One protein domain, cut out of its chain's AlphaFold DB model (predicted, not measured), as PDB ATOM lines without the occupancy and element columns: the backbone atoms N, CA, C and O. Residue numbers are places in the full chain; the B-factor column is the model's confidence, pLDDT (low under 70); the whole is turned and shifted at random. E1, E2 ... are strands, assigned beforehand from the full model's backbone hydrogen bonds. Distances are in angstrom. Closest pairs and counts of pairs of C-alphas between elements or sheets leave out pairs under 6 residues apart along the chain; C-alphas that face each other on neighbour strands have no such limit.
ATOM      1  N   SER A   3     273.243 292.482 219.293       91.50
ATOM      2  CA  SER A   3     273.401 293.781 218.646       91.50
ATOM      3  C   SER A   3     273.787 293.594 217.188       91.50
ATOM      4  O   SER A   3     274.511 292.666 216.837       91.50
ATOM      5  N   ALA A   4     273.299 294.477 216.326       87.94
ATOM      6  CA  ALA A   4     273.707 294.535 214.937       87.94
ATOM      7  C   ALA A   4     273.906 295.988 214.504       87.94
ATOM      8  O   ALA A   4     273.226 296.898 214.977       87.94
ATOM      9  N   ARG A   5     274.844 296.207 213.588       92.44
ATOM     10  CA  ARG A   5     275.085 297.492 212.940       92.44
ATOM     11  C   ARG A   5     275.409 297.274 211.467       92.44
ATOM     12  O   ARG A   5     276.136 296.348 211.142       92.44
ATOM     13  N   SER A   6     274.887 298.122 210.595       89.50
ATOM     14  CA  SER A   6     275.133 298.118 209.157       89.50
ATOM     15  C   SER A   6     275.376 299.541 208.683       89.50
ATOM     16  O   SER A   6     274.439 300.339 208.629       89.50
ATOM     17  N   ASP A   7     276.617 299.835 208.311       90.50
ATOM     18  CA  ASP A   7     276.998 301.090 207.672       90.50
ATOM     19  C   ASP A   7     277.127 300.848 206.159       90.50
ATOM     20  O   ASP A   7     277.847 299.938 205.748       90.50
ATOM     21  N   SER A   8     276.508 301.671 205.309       87.94
ATOM     22  CA  SER A   8     276.855 301.736 203.883       87.94
ATOM     23  C   SER A   8     277.086 303.156 203.391       87.94
ATOM     24  O   SER A   8     276.564 304.131 203.929       87.94
ATOM     25  N   ILE A   9     277.920 303.264 202.362       90.25
ATOM     26  CA  ILE A   9     278.236 304.492 201.641       90.25
ATOM     27  C   ILE A   9     278.203 304.144 200.157       90.25
ATOM     28  O   ILE A   9     279.060 303.405 199.670       90.25
ATOM     29  N   SER A  10     277.233 304.697 199.439       89.12
ATOM     30  CA  SER A  10     277.170 304.656 197.981       89.12
ATOM     31  C   SER A  10     277.562 306.005 197.388       89.12
ATOM     32  O   SER A  10     277.226 307.058 197.935       89.12
ATOM     33  N   LYS A  11     278.305 305.983 196.281       90.94
ATOM     34  CA  LYS A  11     278.714 307.167 195.518       90.94
ATOM     35  C   LYS A  11     278.445 306.935 194.037       90.94
ATOM     36  O   LYS A  11     279.158 306.164 193.396       90.94
ATOM     37  N   GLY A  12     277.414 307.609 193.538       90.06
ATOM     38  CA  GLY A  12     276.985 307.645 192.148       90.06
ATOM     39  C   GLY A  12     277.570 308.834 191.383       90.06
ATOM     40  O   GLY A  12     277.655 309.949 191.903       90.06
ATOM     41  N   VAL A  13     277.934 308.597 190.128       89.00
ATOM     42  CA  VAL A  13     278.308 309.597 189.128       89.00
ATOM     43  C   VAL A  13     277.471 309.326 187.882       89.00
ATOM     44  O   VAL A  13     277.740 308.374 187.153       89.00
ATOM     45  N   ASN A  14     276.459 310.159 187.661       88.25
ATOM     46  CA  ASN A  14     275.631 310.178 186.462       88.25
ATOM     47  C   ASN A  14     276.234 311.138 185.426       88.25
ATOM     48  O   ASN A  14     276.590 312.269 185.764       88.25
ATOM     49  N   VAL A  15     276.305 310.711 184.165       88.00
ATOM     50  CA  VAL A  15     276.693 311.538 183.011       88.00
ATOM     51  C   VAL A  15     275.572 311.494 181.965       88.00
ATOM     52  O   VAL A  15     275.705 310.931 180.875       88.00
ATOM     53  N   GLY A  16     274.415 312.049 182.331       85.44
ATOM     54  CA  GLY A  16     273.197 312.001 181.523       85.44
ATOM     55  C   GLY A  16     272.636 310.581 181.404       85.44
ATOM     56  O   GLY A  16     272.622 309.829 182.370       85.44
ATOM     57  N   SER A  17     272.163 310.196 180.219       79.25
ATOM     58  CA  SER A  17     271.658 308.839 179.937       79.25
ATOM     59  C   SER A  17     272.728 307.863 179.423       79.25
ATOM     60  O   SER A  17     272.403 306.725 179.087       79.25
ATOM     61  N   LEU A  18     273.988 308.301 179.304       79.75
ATOM     62  CA  LEU A  18     275.045 307.524 178.646       79.75
ATOM     63  C   LEU A  18     275.843 306.649 179.622       79.75
ATOM     64  O   LEU A  18     276.281 305.563 179.245       79.75
ATOM     65  N   LEU A  19     276.059 307.129 180.849       86.75
ATOM     66  CA  LEU A  19     276.930 306.490 181.832       86.75
ATOM     67  C   LEU A  19     276.466 306.790 183.263       86.75
ATOM     68  O   LEU A  19     276.453 307.953 183.663       86.75
ATOM     69  N   ASP A  20     276.187 305.748 184.044       86.94
ATOM     70  CA  ASP A  20     276.114 305.817 185.509       86.94
ATOM     71  C   ASP A  20     277.215 304.944 186.114       86.94
ATOM     72  O   ASP A  20     277.349 303.778 185.752       86.94
ATOM     73  N   ILE A  21     277.980 305.476 187.067       89.81
ATOM     74  CA  ILE A  21     278.946 304.712 187.871       89.81
ATOM     75  C   ILE A  21     278.547 304.845 189.337       89.81
ATOM     76  O   ILE A  21     278.628 305.939 189.886       89.81
ATOM     77  N   THR A  22     278.152 303.751 189.986       90.38
ATOM     78  CA  THR A  22     277.757 303.726 191.400       90.38
ATOM     79  C   THR A  22     278.624 302.748 192.183       90.38
ATOM     80  O   THR A  22     278.498 301.537 192.051       90.38
ATOM     81  N   ASN A  23     279.503 303.281 193.033       90.56
ATOM     82  CA  ASN A  23     280.359 302.484 193.911       90.56
ATOM     83  C   ASN A  23     279.759 302.459 195.321       90.56
ATOM     84  O   ASN A  23     279.680 303.498 195.980       90.56
ATOM     85  N   THR A  24     279.354 301.281 195.789       89.25
ATOM     86  CA  THR A  24     278.711 301.054 197.087       89.25
ATOM     87  C   THR A  24     279.593 300.187 197.976       89.25
ATOM     88  O   THR A  24     279.814 299.011 197.696       89.25
ATOM     89  N   ALA A  25     280.070 300.755 199.081       89.50
ATOM     90  CA  ALA A  25     280.705 300.013 200.163       89.50
ATOM     91  C   ALA A  25     279.690 299.797 201.292       89.50
ATOM     92  O   ALA A  25     279.024 300.745 201.708       89.50
ATOM     93  N   ALA A  26     279.586 298.577 201.809       87.88
ATOM     94  CA  ALA A  26     278.715 298.223 202.921       87.88
ATOM     95  C   ALA A  26     279.459 297.351 203.941       87.88
ATOM     96  O   ALA A  26     280.293 296.517 203.588       87.88
ATOM     97  N   ARG A  27     279.156 297.543 205.223       91.62
ATOM     98  CA  ARG A  27     279.742 296.802 206.337       91.62
ATOM     99  C   ARG A  27     278.682 296.511 207.389       91.62
ATOM    100  O   ARG A  27     278.250 297.412 208.102       91.62
ATOM    101  N   SER A  28     278.329 295.237 207.510       89.94
ATOM    102  CA  SER A  28     277.422 294.712 208.524       89.94
ATOM    103  C   SER A  28     278.199 293.970 209.608       89.94
ATOM    104  O   SER A  28     279.092 293.173 209.323       89.94
ATOM    105  N   GLN A  29     277.867 294.226 210.865       90.75
ATOM    106  CA  GLN A  29     278.387 293.540 212.036       90.75
ATOM    107  C   GLN A  29     277.205 293.067 212.880       90.75
ATOM    108  O   GLN A  29     276.280 293.835 213.128       90.75
ATOM    109  N   SER A  30     277.233 291.823 213.346       91.12
ATOM    110  CA  SER A  30     276.257 291.275 214.288       91.12
ATOM    111  C   SER A  30     276.988 290.557 215.416       91.12
ATOM    112  O   SER A  30     278.009 289.912 215.186       91.12
ATOM    113  N   GLN A  31     276.498 290.691 216.641       91.44
ATOM    114  CA  GLN A  31     277.057 290.072 217.833       91.44
ATOM    115  C   GLN A  31     275.913 289.574 218.715       91.44
ATOM    116  O   GLN A  31     275.109 290.359 219.209       91.44
ATOM    117  N   THR A  32     275.866 288.267 218.952       87.62
ATOM    118  CA  THR A  32     274.879 287.614 219.817       87.62
ATOM    119  C   THR A  32     275.601 286.956 220.981       87.62
ATOM    120  O   THR A  32     276.479 286.121 220.780       87.62
ATOM    121  N   GLN A  33     275.219 287.314 222.204       88.81
ATOM    122  CA  GLN A  33     275.721 286.739 223.445       88.81
ATOM    123  C   GLN A  33     274.571 286.104 224.238       88.81
ATOM    124  O   GLN A  33     273.647 286.791 224.694       88.81
ATOM    125  N   ALA A  34     274.655 284.789 224.424       83.06
ATOM    126  CA  ALA A  34     273.698 283.964 225.149       83.06
ATOM    127  C   ALA A  34     274.435 283.191 226.258       83.06
ATOM    128  O   ALA A  34     275.124 282.200 226.010       83.06
ATOM    129  N   GLY A  35     274.327 283.681 227.496       86.88
ATOM    130  CA  GLY A  35     275.115 283.166 228.618       86.88
ATOM    131  C   GLY A  35     276.617 283.358 228.382       86.88
ATOM    132  O   GLY A  35     277.075 284.480 228.167       86.88
ATOM    133  N   MET A  36     277.375 282.258 228.418       83.31
ATOM    134  CA  MET A  36     278.816 282.254 228.120       83.31
ATOM    135  C   MET A  36     279.138 282.108 226.625       83.31
ATOM    136  O   MET A  36     280.286 282.313 226.245       83.31
ATOM    137  N   SER A  37     278.163 281.761 225.773       80.56
ATOM    138  CA  SER A  37     278.401 281.697 224.329       80.56
ATOM    139  C   SER A  37     278.274 283.086 223.709       80.56
ATOM    140  O   SER A  37     277.332 283.832 223.989       80.56
ATOM    141  N   GLN A  38     279.234 283.418 222.853       88.69
ATOM    142  CA  GLN A  38     279.279 284.636 222.058       88.69
ATOM    143  C   GLN A  38     279.522 284.233 220.607       88.69
ATOM    144  O   GLN A  38     280.472 283.515 220.312       88.69
ATOM    145  N   SER A  39     278.683 284.715 219.700       87.44
ATOM    146  CA  SER A  39     278.889 284.624 218.260       87.44
ATOM    147  C   SER A  39     278.993 286.034 217.696       87.44
ATOM    148  O   SER A  39     278.189 286.900 218.043       87.44
ATOM    149  N   GLN A  40     279.987 286.274 216.848       91.25
ATOM    150  CA  GLN A  40     280.157 287.532 216.132       91.25
ATOM    151  C   GLN A  40     280.277 287.252 214.635       91.25
ATOM    152  O   GLN A  40     281.058 286.403 214.217       91.25
ATOM    153  N   ALA A  41     279.509 287.981 213.833       87.69
ATOM    154  CA  ALA A  41     279.573 287.996 212.381       87.69
ATOM    155  C   ALA A  41     280.005 289.389 211.907       87.69
ATOM    156  O   ALA A  41     279.521 290.406 212.407       87.69
ATOM    157  N   ASN A  42     280.915 289.445 210.943       90.94
ATOM    158  CA  ASN A  42     281.440 290.669 210.356       90.94
ATOM    159  C   ASN A  42     281.515 290.484 208.839       90.94
ATOM    160  O   ASN A  42     282.306 289.674 208.357       90.94
ATOM    161  N   SER A  43     280.695 291.228 208.105       88.62
ATOM    162  CA  SER A  43     280.576 291.149 206.652       88.62
ATOM    163  C   SER A  43     280.870 292.504 206.020       88.62
ATOM    164  O   SER A  43     280.199 293.482 206.340       88.62
ATOM    165  N   ASN A  44     281.829 292.569 205.099       90.94
ATOM    166  CA  ASN A  44     282.085 293.751 204.272       90.94
ATOM    167  C   ASN A  44     281.822 293.391 202.812       90.94
ATOM    168  O   ASN A  44     282.390 292.411 202.323       90.94
ATOM    169  N   SER A  45     281.034 294.199 202.110       87.19
ATOM    170  CA  SER A  45     280.865 294.106 200.663       87.19
ATOM    171  C   SER A  45     281.208 295.420 199.964       87.19
ATOM    172  O   SER A  45     281.009 296.515 200.490       87.19
ATOM    173  N   PHE A  46     281.748 295.289 198.760       91.00
ATOM    174  CA  PHE A  46     282.089 296.372 197.852       91.00
ATOM    175  C   PHE A  46     281.503 296.018 196.492       91.00
ATOM    176  O   PHE A  46     281.888 295.013 195.895       91.00
ATOM    177  N   ALA A  47     280.556 296.822 196.032       88.69
ATOM    178  CA  ALA A  47     279.855 296.624 194.779       88.69
ATOM    179  C   ALA A  47     280.018 297.857 193.896       88.69
ATOM    180  O   ALA A  47     279.644 298.962 194.286       88.69
ATOM    181  N   ASN A  48     280.590 297.655 192.712       90.38
ATOM    182  CA  ASN A  48     280.769 298.701 191.717       90.38
ATOM    183  C   ASN A  48     279.825 298.409 190.549       90.38
ATOM    184  O   ASN A  48     280.070 297.473 189.784       90.38
ATOM    185  N   ASP A  49     278.762 299.200 190.435       88.25
ATOM    186  CA  ASP A  49     277.823 299.184 189.318       88.25
ATOM    187  C   ASP A  49     278.266 300.214 188.267       88.25
ATOM    188  O   ASP A  49     278.542 301.370 188.592       88.25
ATOM    189  N   VAL A  50     278.305 299.821 186.998       88.50
ATOM    190  CA  VAL A  50     278.585 300.678 185.844       88.50
ATOM    191  C   VAL A  50     277.532 300.399 184.777       88.50
ATOM    192  O   VAL A  50     277.527 299.336 184.165       88.50
ATOM    193  N   ASN A  51     276.632 301.347 184.549       86.44
ATOM    194  CA  ASN A  51     275.650 301.291 183.475       86.44
ATOM    195  C   ASN A  51     276.184 302.061 182.269       86.44
ATOM    196  O   ASN A  51     276.410 303.264 182.378       86.44
ATOM    197  N   VAL A  52     276.374 301.394 181.129       87.56
ATOM    198  CA  VAL A  52     276.789 302.044 179.878       87.56
ATOM    199  C   VAL A  52     275.651 301.959 178.867       87.56
ATOM    200  O   VAL A  52     275.397 300.898 178.296       87.56
ATOM    201  N   ALA A  53     274.966 303.084 178.650       85.94
ATOM    202  CA  ALA A  53     273.930 303.279 177.630       85.94
ATOM    203  C   ALA A  53     272.842 302.179 177.558       85.94
ATOM    204  O   ALA A  53     272.343 301.866 176.478       85.94
ATOM    205  N   GLY A  54     272.482 301.565 178.692       77.06
ATOM    206  CA  GLY A  54     271.577 300.409 178.744       77.06
ATOM    207  C   GLY A  54     272.159 299.224 179.510       77.06
ATOM    208  O   GLY A  54     271.440 298.554 180.253       77.06
ATOM    209  N   LEU A  55     273.455 298.973 179.325       78.81
ATOM    210  CA  LEU A  55     274.144 297.771 179.780       78.81
ATOM    211  C   LEU A  55     274.681 297.950 181.202       78.81
ATOM    212  O   LEU A  55     275.756 298.511 181.408       78.81
ATOM    213  N   GLY A  56     273.937 297.426 182.177       84.06
ATOM    214  CA  GLY A  56     274.407 297.279 183.551       84.06
ATOM    215  C   GLY A  56     275.512 296.224 183.662       84.06
ATOM    216  O   GLY A  56     275.297 295.050 183.353       84.06
ATOM    217  N   ILE A  57     276.683 296.647 184.128       87.19
ATOM    218  CA  ILE A  57     277.804 295.811 184.554       87.19
ATOM    219  C   ILE A  57     277.939 295.998 186.064       87.19
ATOM    220  O   ILE A  57     278.123 297.128 186.505       87.19
ATOM    221  N   SER A  58     277.882 294.941 186.872       88.81
ATOM    222  CA  SER A  58     278.156 295.044 188.312       88.81
ATOM    223  C   SER A  58     279.219 294.053 188.761       88.81
ATOM    224  O   SER A  58     279.244 292.906 188.328       88.81
ATOM    225  N   ASN A  59     280.120 294.490 189.638       89.06
ATOM    226  CA  ASN A  59     281.110 293.627 190.279       89.06
ATOM    227  C   ASN A  59     280.981 293.777 191.795       89.06
ATOM    228  O   ASN A  59     281.365 294.807 192.349       89.06
ATOM    229  N   THR A  60     280.432 292.753 192.447       85.94
ATOM    230  CA  THR A  60     280.217 292.689 193.896       85.94
ATOM    231  C   THR A  60     281.204 291.719 194.527       85.94
ATOM    232  O   THR A  60     281.095 290.508 194.344       85.94
ATOM    233  N   VAL A  61     282.136 292.245 195.318       88.81
ATOM    234  CA  VAL A  61     283.016 291.467 196.197       88.81
ATOM    235  C   VAL A  61     282.445 291.512 197.609       88.81
ATOM    236  O   VAL A  61     282.185 292.588 198.140       88.81
ATOM    237  N   SER A  62     282.263 290.357 198.240       86.62
ATOM    238  CA  SER A  62     281.777 290.219 199.609       86.62
ATOM    239  C   SER A  62     282.707 289.323 200.420       86.62
ATOM    240  O   SER A  62     283.148 288.268 199.970       86.62
ATOM    241  N   THR A  63     283.000 289.754 201.639       89.50
ATOM    242  CA  THR A  63     283.778 289.017 202.636       89.50
ATOM    243  C   THR A  63     282.922 288.876 203.875       89.50
ATOM    244  O   THR A  63     282.458 289.887 204.396       89.50
ATOM    245  N   SER A  64     282.717 287.659 204.367       85.94
ATOM    246  CA  SER A  64     282.102 287.426 205.670       85.94
ATOM    247  C   SER A  64     283.011 286.575 206.548       85.94
ATOM    248  O   SER A  64     283.658 285.627 206.104       85.94
ATOM    249  N   GLN A  65     283.075 286.955 207.816       89.44
ATOM    250  CA  GLN A  65     283.783 286.241 208.863       89.44
ATOM    251  C   GLN A  65     282.826 286.034 210.030       89.44
ATOM    252  O   GLN A  65     282.272 287.003 210.549       89.44
ATOM    253  N   THR A  66     282.651 284.788 210.459       85.25
ATOM    254  CA  THR A  66     281.949 284.450 211.699       85.25
ATOM    255  C   THR A  66     282.911 283.803 212.688       85.25
ATOM    256  O   THR A  66     283.812 283.050 212.313       85.25
ATOM    257  N   THR A  67     282.745 284.135 213.965       87.88
ATOM    258  CA  THR A  67     283.572 283.637 215.067       87.88
ATOM    259  C   THR A  67     282.672 283.239 216.232       87.88
ATOM    260  O   THR A  67     281.945 284.097 216.743       87.88
ATOM    261  N   SER A  68     282.702 281.970 216.654       86.44
ATOM    262  CA  SER A  68     281.978 281.500 217.851       86.44
ATOM    263  C   SER A  68     282.872 281.449 219.096       86.44
ATOM    264  O   SER A  68     284.102 281.465 219.005       86.44
ATOM    265  N   SER A  69     282.244 281.320 220.269       82.44
ATOM    266  CA  SER A  69     282.880 281.073 221.574       82.44
ATOM    267  C   SER A  69     283.815 279.867 221.591       82.44
ATOM    268  O   SER A  69     284.681 279.765 222.455       82.44
ATOM    269  N   ASP A  70     283.637 278.962 220.636       83.19
ATOM    270  CA  ASP A  70     284.233 277.630 220.617       83.19
ATOM    271  C   ASP A  70     285.517 277.611 219.764       83.19
ATOM    272  O   ASP A  70     286.083 276.554 219.496       83.19
ATOM    273  N   GLY A  71     285.977 278.790 219.321       79.94
ATOM    274  CA  GLY A  71     287.190 278.978 218.520       79.94
ATOM    275  C   GLY A  71     287.016 278.712 217.022       79.94
ATOM    276  O   GLY A  71     287.982 278.817 216.267       79.94
ATOM    277  N   ASN A  72     285.801 278.390 216.564       81.56
ATOM    278  CA  ASN A  72     285.524 278.219 215.142       81.56
ATOM    279  C   ASN A  72     285.475 279.583 214.440       81.56
ATOM    280  O   ASN A  72     284.609 280.413 214.724       81.56
ATOM    281  N   HIS A  73     286.398 279.775 213.496       85.00
ATOM    282  CA  HIS A  73     286.444 280.905 212.575       85.00
ATOM    283  C   HIS A  73     286.048 280.426 211.173       85.00
ATOM    284  O   HIS A  73     286.849 279.767 210.502       85.00
ATOM    285  N   ASN A  74     284.844 280.765 210.710       83.75
ATOM    286  CA  ASN A  74     284.465 280.542 209.316       83.75
ATOM    287  C   ASN A  74     284.665 281.844 208.532       83.75
ATOM    288  O   ASN A  74     284.106 282.886 208.878       83.75
ATOM    289  N   ASN A  75     285.481 281.774 207.483       87.88
ATOM    290  CA  ASN A  75     285.692 282.859 206.535       87.88
ATOM    291  C   ASN A  75     285.113 282.417 205.188       87.88
ATOM    292  O   ASN A  75     285.515 281.373 204.660       87.88
ATOM    293  N   ALA A  76     284.234 283.236 204.616       80.81
ATOM    294  CA  ALA A  76     283.749 283.086 203.254       80.81
ATOM    295  C   ALA A  76     284.085 284.334 202.425       80.81
ATOM    296  O   ALA A  76     283.899 285.475 202.856       80.81
ATOM    297  N   PHE A  77     284.578 284.099 201.216       89.38
ATOM    298  CA  PHE A  77     284.778 285.109 200.183       89.38
ATOM    299  C   PHE A  77     283.818 284.810 199.033       89.38
ATOM    300  O   PHE A  77     283.687 283.658 198.619       89.38
ATOM    301  N   MET A  78     283.159 285.833 198.503       83.31
ATOM    302  CA  MET A  78     282.316 285.728 197.315       83.31
ATOM    303  C   MET A  78     282.623 286.885 196.371       83.31
ATOM    304  O   MET A  78     282.725 288.028 196.808       83.31
ATOM    305  N   GLN A  79     282.722 286.606 195.076       88.75
ATOM    306  CA  GLN A  79     282.796 287.630 194.040       88.75
ATOM    307  C   GLN A  79     281.827 287.290 192.910       88.75
ATOM    308  O   GLN A  79     281.995 286.279 192.226       88.75
ATOM    309  N   GLY A  80     280.823 288.147 192.722       85.62
ATOM    310  CA  GLY A  80     279.862 288.083 191.624       85.62
ATOM    311  C   GLY A  80     280.114 289.189 190.605       85.62
ATOM    312  O   GLY A  80     280.102 290.367 190.962       85.62
ATOM    313  N   LEU A  81     280.315 288.807 189.346       85.44
ATOM    314  CA  LEU A  81     280.332 289.697 188.189       85.44
ATOM    315  C   LEU A  81     279.034 289.492 187.400       85.44
ATOM    316  O   LEU A  81     278.733 288.373 186.995       85.44
ATOM    317  N   ASN A  82     278.283 290.560 187.156       83.38
ATOM    318  CA  ASN A  82     277.103 290.565 186.300       83.38
ATOM    319  C   ASN A  82     277.360 291.459 185.084       83.38
ATOM    320  O   ASN A  82     277.866 292.571 185.233       83.38
ATOM    321  N   VAL A  83     277.008 290.990 183.888       85.12
ATOM    322  CA  VAL A  83     277.039 291.783 182.653       85.12
ATOM    323  C   VAL A  83     275.721 291.575 181.917       85.12
ATOM    324  O   VAL A  83     275.462 290.495 181.392       85.12
ATOM    325  N   GLY A  84     274.871 292.604 181.882       78.25
ATOM    326  CA  GLY A  84     273.612 292.586 181.130       78.25
ATOM    327  C   GLY A  84     272.601 291.521 181.579       78.25
ATOM    328  O   GLY A  84     271.777 291.105 180.770       78.25
ATOM    329  N   GLY A  85     272.665 291.057 182.833       71.38
ATOM    330  CA  GLY A  85     271.819 289.977 183.353       71.38
ATOM    331  C   GLY A  85     272.434 288.574 183.250       71.38
ATOM    332  O   GLY A  85     271.772 287.593 183.587       71.38
ATOM    333  N   LEU A  86     273.689 288.450 182.805       66.31
ATOM    334  CA  LEU A  86     274.462 287.208 182.878       66.31
ATOM    335  C   LEU A  86     275.394 287.258 184.090       66.31
ATOM    336  O   LEU A  86     276.287 288.104 184.153       66.31
ATOM    337  N   GLN A 153     267.587 301.978 215.362       78.88
ATOM    338  CA  GLN A 153     267.809 303.289 214.782       78.88
ATOM    339  C   GLN A 153     268.304 303.081 213.356       78.88
ATOM    340  O   GLN A 153     269.282 302.372 213.132       78.88
ATOM    341  N   SER A 154     267.637 303.708 212.393       82.31
ATOM    342  CA  SER A 154     268.133 303.820 211.027       82.31
ATOM    343  C   SER A 154     268.244 305.290 210.658       82.31
ATOM    344  O   SER A 154     267.348 306.085 210.946       82.31
ATOM    345  N   GLN A 155     269.360 305.651 210.043       80.81
ATOM    346  CA  GLN A 155     269.610 306.959 209.464       80.81
ATOM    347  C   GLN A 155     270.090 306.756 208.030       80.81
ATOM    348  O   GLN A 155     270.938 305.906 207.768       80.81
ATOM    349  N   SER A 156     269.562 307.546 207.099       81.62
ATOM    350  CA  SER A 156     270.091 307.647 205.741       81.62
ATOM    351  C   SER A 156     270.168 309.118 205.352       81.62
ATOM    352  O   SER A 156     269.223 309.872 205.582       81.62
ATOM    353  N   GLN A 157     271.310 309.526 204.811       83.69
ATOM    354  CA  GLN A 157     271.597 310.884 204.377       83.69
ATOM    355  C   GLN A 157     272.129 310.838 202.947       83.69
ATOM    356  O   GLN A 157     273.240 310.368 202.704       83.69
ATOM    357  N   SER A 158     271.351 311.388 202.018       85.81
ATOM    358  CA  SER A 158     271.764 311.586 200.630       85.81
ATOM    359  C   SER A 158     272.132 313.047 200.388       85.81
ATOM    360  O   SER A 158     271.383 313.956 200.739       85.81
ATOM    361  N   GLN A 159     273.285 313.265 199.765       85.50
ATOM    362  CA  GLN A 159     273.751 314.546 199.247       85.50
ATOM    363  C   GLN A 159     273.988 314.386 197.746       85.50
ATOM    364  O   GLN A 159     274.839 313.595 197.337       85.50
ATOM    365  N   SER A 160     273.251 315.134 196.927       86.69
ATOM    366  CA  SER A 160     273.476 315.214 195.484       86.69
ATOM    367  C   SER A 160     273.891 316.627 195.078       86.69
ATOM    368  O   SER A 160     273.413 317.621 195.626       86.69
ATOM    369  N   SER A 161     274.808 316.715 194.119       83.19
ATOM    370  CA  SER A 161     275.284 317.964 193.532       83.19
ATOM    371  C   SER A 161     275.381 317.801 192.017       83.19
ATOM    372  O   SER A 161     276.088 316.935 191.506       83.19
ATOM    373  N   ASN A 162     274.630 318.621 191.282       83.19
ATOM    374  CA  ASN A 162     274.632 318.585 189.824       83.19
ATOM    375  C   ASN A 162     275.569 319.664 189.262       83.19
ATOM    376  O   ASN A 162     275.411 320.848 189.557       83.19
ATOM    377  N   LEU A 163     276.518 319.243 188.429       83.88
ATOM    378  CA  LEU A 163     277.460 320.081 187.696       83.88
ATOM    379  C   LEU A 163     277.129 320.025 186.191       83.88
ATOM    380  O   LEU A 163     277.917 319.571 185.361       83.88
ATOM    381  N   GLY A 164     275.918 320.472 185.842       88.81
ATOM    382  CA  GLY A 164     275.417 320.543 184.466       88.81
ATOM    383  C   GLY A 164     274.907 319.202 183.935       88.81
ATOM    384  O   GLY A 164     273.755 318.844 184.166       88.81
ATOM    385  N   LEU A 165     275.762 318.488 183.196       79.56
ATOM    386  CA  LEU A 165     275.508 317.116 182.724       79.56
ATOM    387  C   LEU A 165     276.050 316.048 183.691       79.56
ATOM    388  O   LEU A 165     275.839 314.861 183.460       79.56
ATOM    389  N   LEU A 166     276.769 316.462 184.742       79.62
ATOM    390  CA  LEU A 166     277.433 315.585 185.703       79.62
ATOM    391  C   LEU A 166     276.680 315.591 187.042       79.62
ATOM    392  O   LEU A 166     276.891 316.468 187.883       79.62
ATOM    393  N   GLY A 167     275.813 314.602 187.249       82.19
ATOM    394  CA  GLY A 167     275.101 314.403 188.509       82.19
ATOM    395  C   GLY A 167     275.932 313.590 189.498       82.19
ATOM    396  O   GLY A 167     275.993 312.367 189.397       82.19
ATOM    397  N   LEU A 168     276.541 314.238 190.491       80.31
ATOM    398  CA  LEU A 168     277.180 313.541 191.607       80.31
ATOM    399  C   LEU A 168     276.131 313.236 192.680       80.31
ATOM    400  O   LEU A 168     275.372 314.115 193.085       80.31
ATOM    401  N   THR A 169     276.096 312.001 193.169       84.94
ATOM    402  CA  THR A 169     275.254 311.591 194.302       84.94
ATOM    403  C   THR A 169     276.099 310.821 195.302       84.94
ATOM    404  O   THR A 169     276.865 309.937 194.934       84.94
ATOM    405  N   SER A 170     275.957 311.125 196.584       84.06
ATOM    406  CA  SER A 170     276.532 310.330 197.663       84.06
ATOM    407  C   SER A 170     275.474 310.083 198.723       84.06
ATOM    408  O   SER A 170     274.823 311.021 199.175       84.06
ATOM    409  N   SER A 171     275.294 308.825 199.098       80.50
ATOM    410  CA  SER A 171     274.268 308.402 200.043       80.50
ATOM    411  C   SER A 171     274.923 307.534 201.105       80.50
ATOM    412  O   SER A 171     275.527 306.508 200.792       80.50
ATOM    413  N   GLN A 172     274.858 307.978 202.355       86.31
ATOM    414  CA  GLN A 172     275.384 307.261 203.510       86.31
ATOM    415  C   GLN A 172     274.224 306.790 204.376       86.31
ATOM    416  O   GLN A 172     273.319 307.564 204.682       86.31
ATOM    417  N   SER A 173     274.269 305.539 204.818       80.31
ATOM    418  CA  SER A 173     273.255 304.964 205.693       80.31
ATOM    419  C   SER A 173     273.890 304.212 206.855       80.31
ATOM    420  O   SER A 173     274.939 303.593 206.709       80.31
ATOM    421  N   ASN A 174     273.247 304.272 208.016       87.44
ATOM    422  CA  ASN A 174     273.650 303.590 209.239       87.44
ATOM    423  C   ASN A 174     272.389 303.027 209.904       87.44
ATOM    424  O   ASN A 174     271.514 303.783 210.329       87.44
ATOM    425  N   ALA A 175     272.296 301.701 209.967       81.31
ATOM    426  CA  ALA A 175     271.357 300.983 210.816       81.31
ATOM    427  C   ALA A 175     272.099 300.470 212.050       81.31
ATOM    428  O   ALA A 175     273.112 299.793 211.911       81.31
ATOM    429  N   GLN A 176     271.556 300.692 213.241       85.88
ATOM    430  CA  GLN A 176     272.015 300.075 214.481       85.88
ATOM    431  C   GLN A 176     270.811 299.548 215.263       85.88
ATOM    432  O   GLN A 176     269.816 300.247 215.440       85.88
ATOM    433  N   SER A 177     270.902 298.317 215.753       82.88
ATOM    434  CA  SER A 177     269.884 297.683 216.585       82.88
ATOM    435  C   SER A 177     270.519 296.927 217.749       82.88
ATOM    436  O   SER A 177     271.616 296.377 217.635       82.88
ATOM    437  N   GLN A 178     269.854 296.937 218.902       87.69
ATOM    438  CA  GLN A 178     270.307 296.271 220.122       87.69
ATOM    439  C   GLN A 178     269.109 295.682 220.874       87.69
ATOM    440  O   GLN A 178     268.041 296.288 220.930       87.69
ATOM    441  N   ALA A 179     269.301 294.501 221.450       81.75
ATOM    442  CA  ALA A 179     268.318 293.754 222.219       81.75
ATOM    443  C   ALA A 179     268.979 293.143 223.466       81.75
ATOM    444  O   ALA A 179     269.874 292.299 223.357       81.75
ATOM    445  N   SER A 180     268.526 293.522 224.654       87.88
ATOM    446  CA  SER A 180     268.926 292.959 225.953       87.88
ATOM    447  C   SER A 180     267.724 292.281 226.607       87.88
ATOM    448  O   SER A 180     266.597 292.727 226.439       87.88
ATOM    449  N   SER A 181     267.945 291.187 227.339       84.75
ATOM    450  CA  SER A 181     266.985 290.654 228.314       84.75
ATOM    451  C   SER A 181     267.676 289.719 229.302       84.75
ATOM    452  O   SER A 181     268.785 289.230 229.049       84.75
ATOM    453  N   LEU A 182     267.024 289.473 230.438       81.19
ATOM    454  CA  LEU A 182     267.474 288.548 231.473       81.19
ATOM    455  C   LEU A 182     266.731 287.215 231.319       81.19
ATOM    456  O   LEU A 182     265.584 287.073 231.731       81.19
ATOM    457  N   GLY A 183     267.404 286.225 230.729       73.88
ATOM    458  CA  GLY A 183     266.919 284.839 230.663       73.88
ATOM    459  C   GLY A 183     265.914 284.518 229.550       73.88
ATOM    460  O   GLY A 183     265.456 283.381 229.489       73.88
ATOM    461  N   GLY A 184     265.589 285.466 228.666       74.12
ATOM    462  CA  GLY A 184     264.810 285.200 227.452       74.12
ATOM    463  C   GLY A 184     265.634 285.314 226.167       74.12
ATOM    464  O   GLY A 184     266.866 285.309 226.189       74.12
ATOM    465  N   GLN A 185     264.949 285.386 225.026       73.62
ATOM    466  CA  GLN A 185     265.582 285.416 223.704       73.62
ATOM    467  C   GLN A 185     265.818 286.859 223.249       73.62
ATOM    468  O   GLN A 185     264.949 287.713 223.409       73.62
ATOM    469  N   THR A 186     266.972 287.125 222.636       76.12
ATOM    470  CA  THR A 186     267.294 288.422 222.022       76.12
ATOM    471  C   THR A 186     267.714 288.237 220.570       76.12
ATOM    472  O   THR A 186     268.512 287.353 220.258       76.12
ATOM    473  N   GLY A 187     267.242 289.109 219.686       73.06
ATOM    474  CA  GLY A 187     267.662 289.172 218.291       73.06
ATOM    475  C   GLY A 187     267.768 290.617 217.829       73.06
ATOM    476  O   GLY A 187     266.932 291.450 218.168       73.06
ATOM    477  N   ALA A 188     268.811 290.917 217.064       68.62
ATOM    478  CA  ALA A 188     269.040 292.226 216.474       68.62
ATOM    479  C   ALA A 188     269.516 292.031 215.034       68.62
ATOM    480  O   ALA A 188     270.398 291.211 214.774       68.62
ATOM    481  N   PHE A 189     268.922 292.772 214.105       82.69
ATOM    482  CA  PHE A 189     269.337 292.814 212.712       82.69
ATOM    483  C   PHE A 189     269.503 294.261 212.257       82.69
ATOM    484  O   PHE A 189     268.734 295.152 212.625       82.69
ATOM    485  N   ALA A 190     270.533 294.486 211.456       66.12
ATOM    486  CA  ALA A 190     270.816 295.751 210.808       66.12
ATOM    487  C   ALA A 190     271.258 295.419 209.385       66.12
ATOM    488  O   ALA A 190     272.278 294.752 209.191       66.12
ATOM    489  N   GLY A 191     270.469 295.841 208.403       66.38
ATOM    490  CA  GLY A 191     270.740 295.643 206.985       66.38
ATOM    491  C   GLY A 191     270.950 296.983 206.299       66.38
ATOM    492  O   GLY A 191     270.056 297.824 206.300       66.38
ATOM    493  N   SER A 192     272.120 297.176 205.703       53.16
ATOM    494  CA  SER A 192     272.379 298.243 204.737       53.16
ATOM    495  C   SER A 192     272.156 297.708 203.325       53.16
ATOM    496  O   SER A 192     272.762 296.695 202.970       53.16
ATOM    497  N   ALA A 193     271.330 298.376 202.516       50.03
ATOM    498  CA  ALA A 193     271.086 297.963 201.134       50.03
ATOM    499  C   ALA A 193     272.387 297.848 200.313       50.03
ATOM    500  O   ALA A 193     273.232 298.746 200.336       50.03
TER     501      ALA A 193
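Overview. This is residues 3 to 86 and 153 to 193 of the 1032 residues of an uncharacterized protein of Phlebotomus papatasi (UniProt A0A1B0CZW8). A single long, twisted wall of seven strands is built from ribbons lying side by side, and a short eighth strand, E8, folds back over one face of it, over E7, E1 and E2. The strands run along the longest axis, and beyond E8 no named element covers either face. The printed part has 125 residues with eight named strands, E1 to E8 along the chain, and no named helix; the class is all strand. The sheet runs E5, E4, E3, E2, E1, E7, E6, all antiparallel. The whole is loose, with a radius of gyration of the C-alphas of 18.4 A, and elongated, spanning 58 by 30 by 18 A.

Arrangement. E2, residues 19 to 34, is an inner strand whose centre is 1.9 A from the mean of the C-alphas. E1, residues 3 to 15, is its antiparallel neighbour at 179 degrees, with N 9 and O 25 2.8 A apart, within hydrogen-bond range. E3, residues 37 to 52, is the other neighbour of E2, with N 28 and O 43 at 2.8 A. E4, residues 55 to 68, pairs with E3 through N 61 and O 46, 2.8 A. E5, residues 73 to 83, is an edge strand beside E4, with N 78 and O 62 at 2.8 A. E1 to E5 form a meander, each strand the antiparallel neighbour of the one before, and each step is a hairpin. Beyond E1 comes E7, residues 166 to 180, antiparallel at 173 degrees, with N 8 and O 173 at 2.8 A. E6, residues 153 to 163, is the other edge strand and forms a hairpin with E7, with N 159 and O 170 at 2.8 A. E8, residues 186 to 192, pairs with no named strand. Its closest C-alphas to E1 are those of Ala 190 and Arg 5, 5.1 A apart; to E7, those of Ala 190 and Ala 175, 5.3 A. E8 and E3 are apart.

Along the chain. E1 begins at C-alpha 3, (273.401, 293.781, 218.646), and is 39.9 A long. E2 and E3, 16 residues each, are each 48.9 A long; E7 is 47.0 A and E4 42.1 A. E5 and E6 are 33.2 A and 33.3 A. E8 is 20.5 A long and ends at C-alpha 192, (272.379, 298.243, 204.737).

Size, cuts and confidence. The two C-alphas farthest apart, those of Gly 164 and Gly 183, are 59.0 A apart. Residues 87 to 152 are not printed, and C-alphas 86 and 153 are 36.3 A apart across this cut, between E5 and E6. The links that are printed whole are tight. The mean pLDDT of the printed part is 84.3; residues 86, 188 and 190 to 193 are under 70.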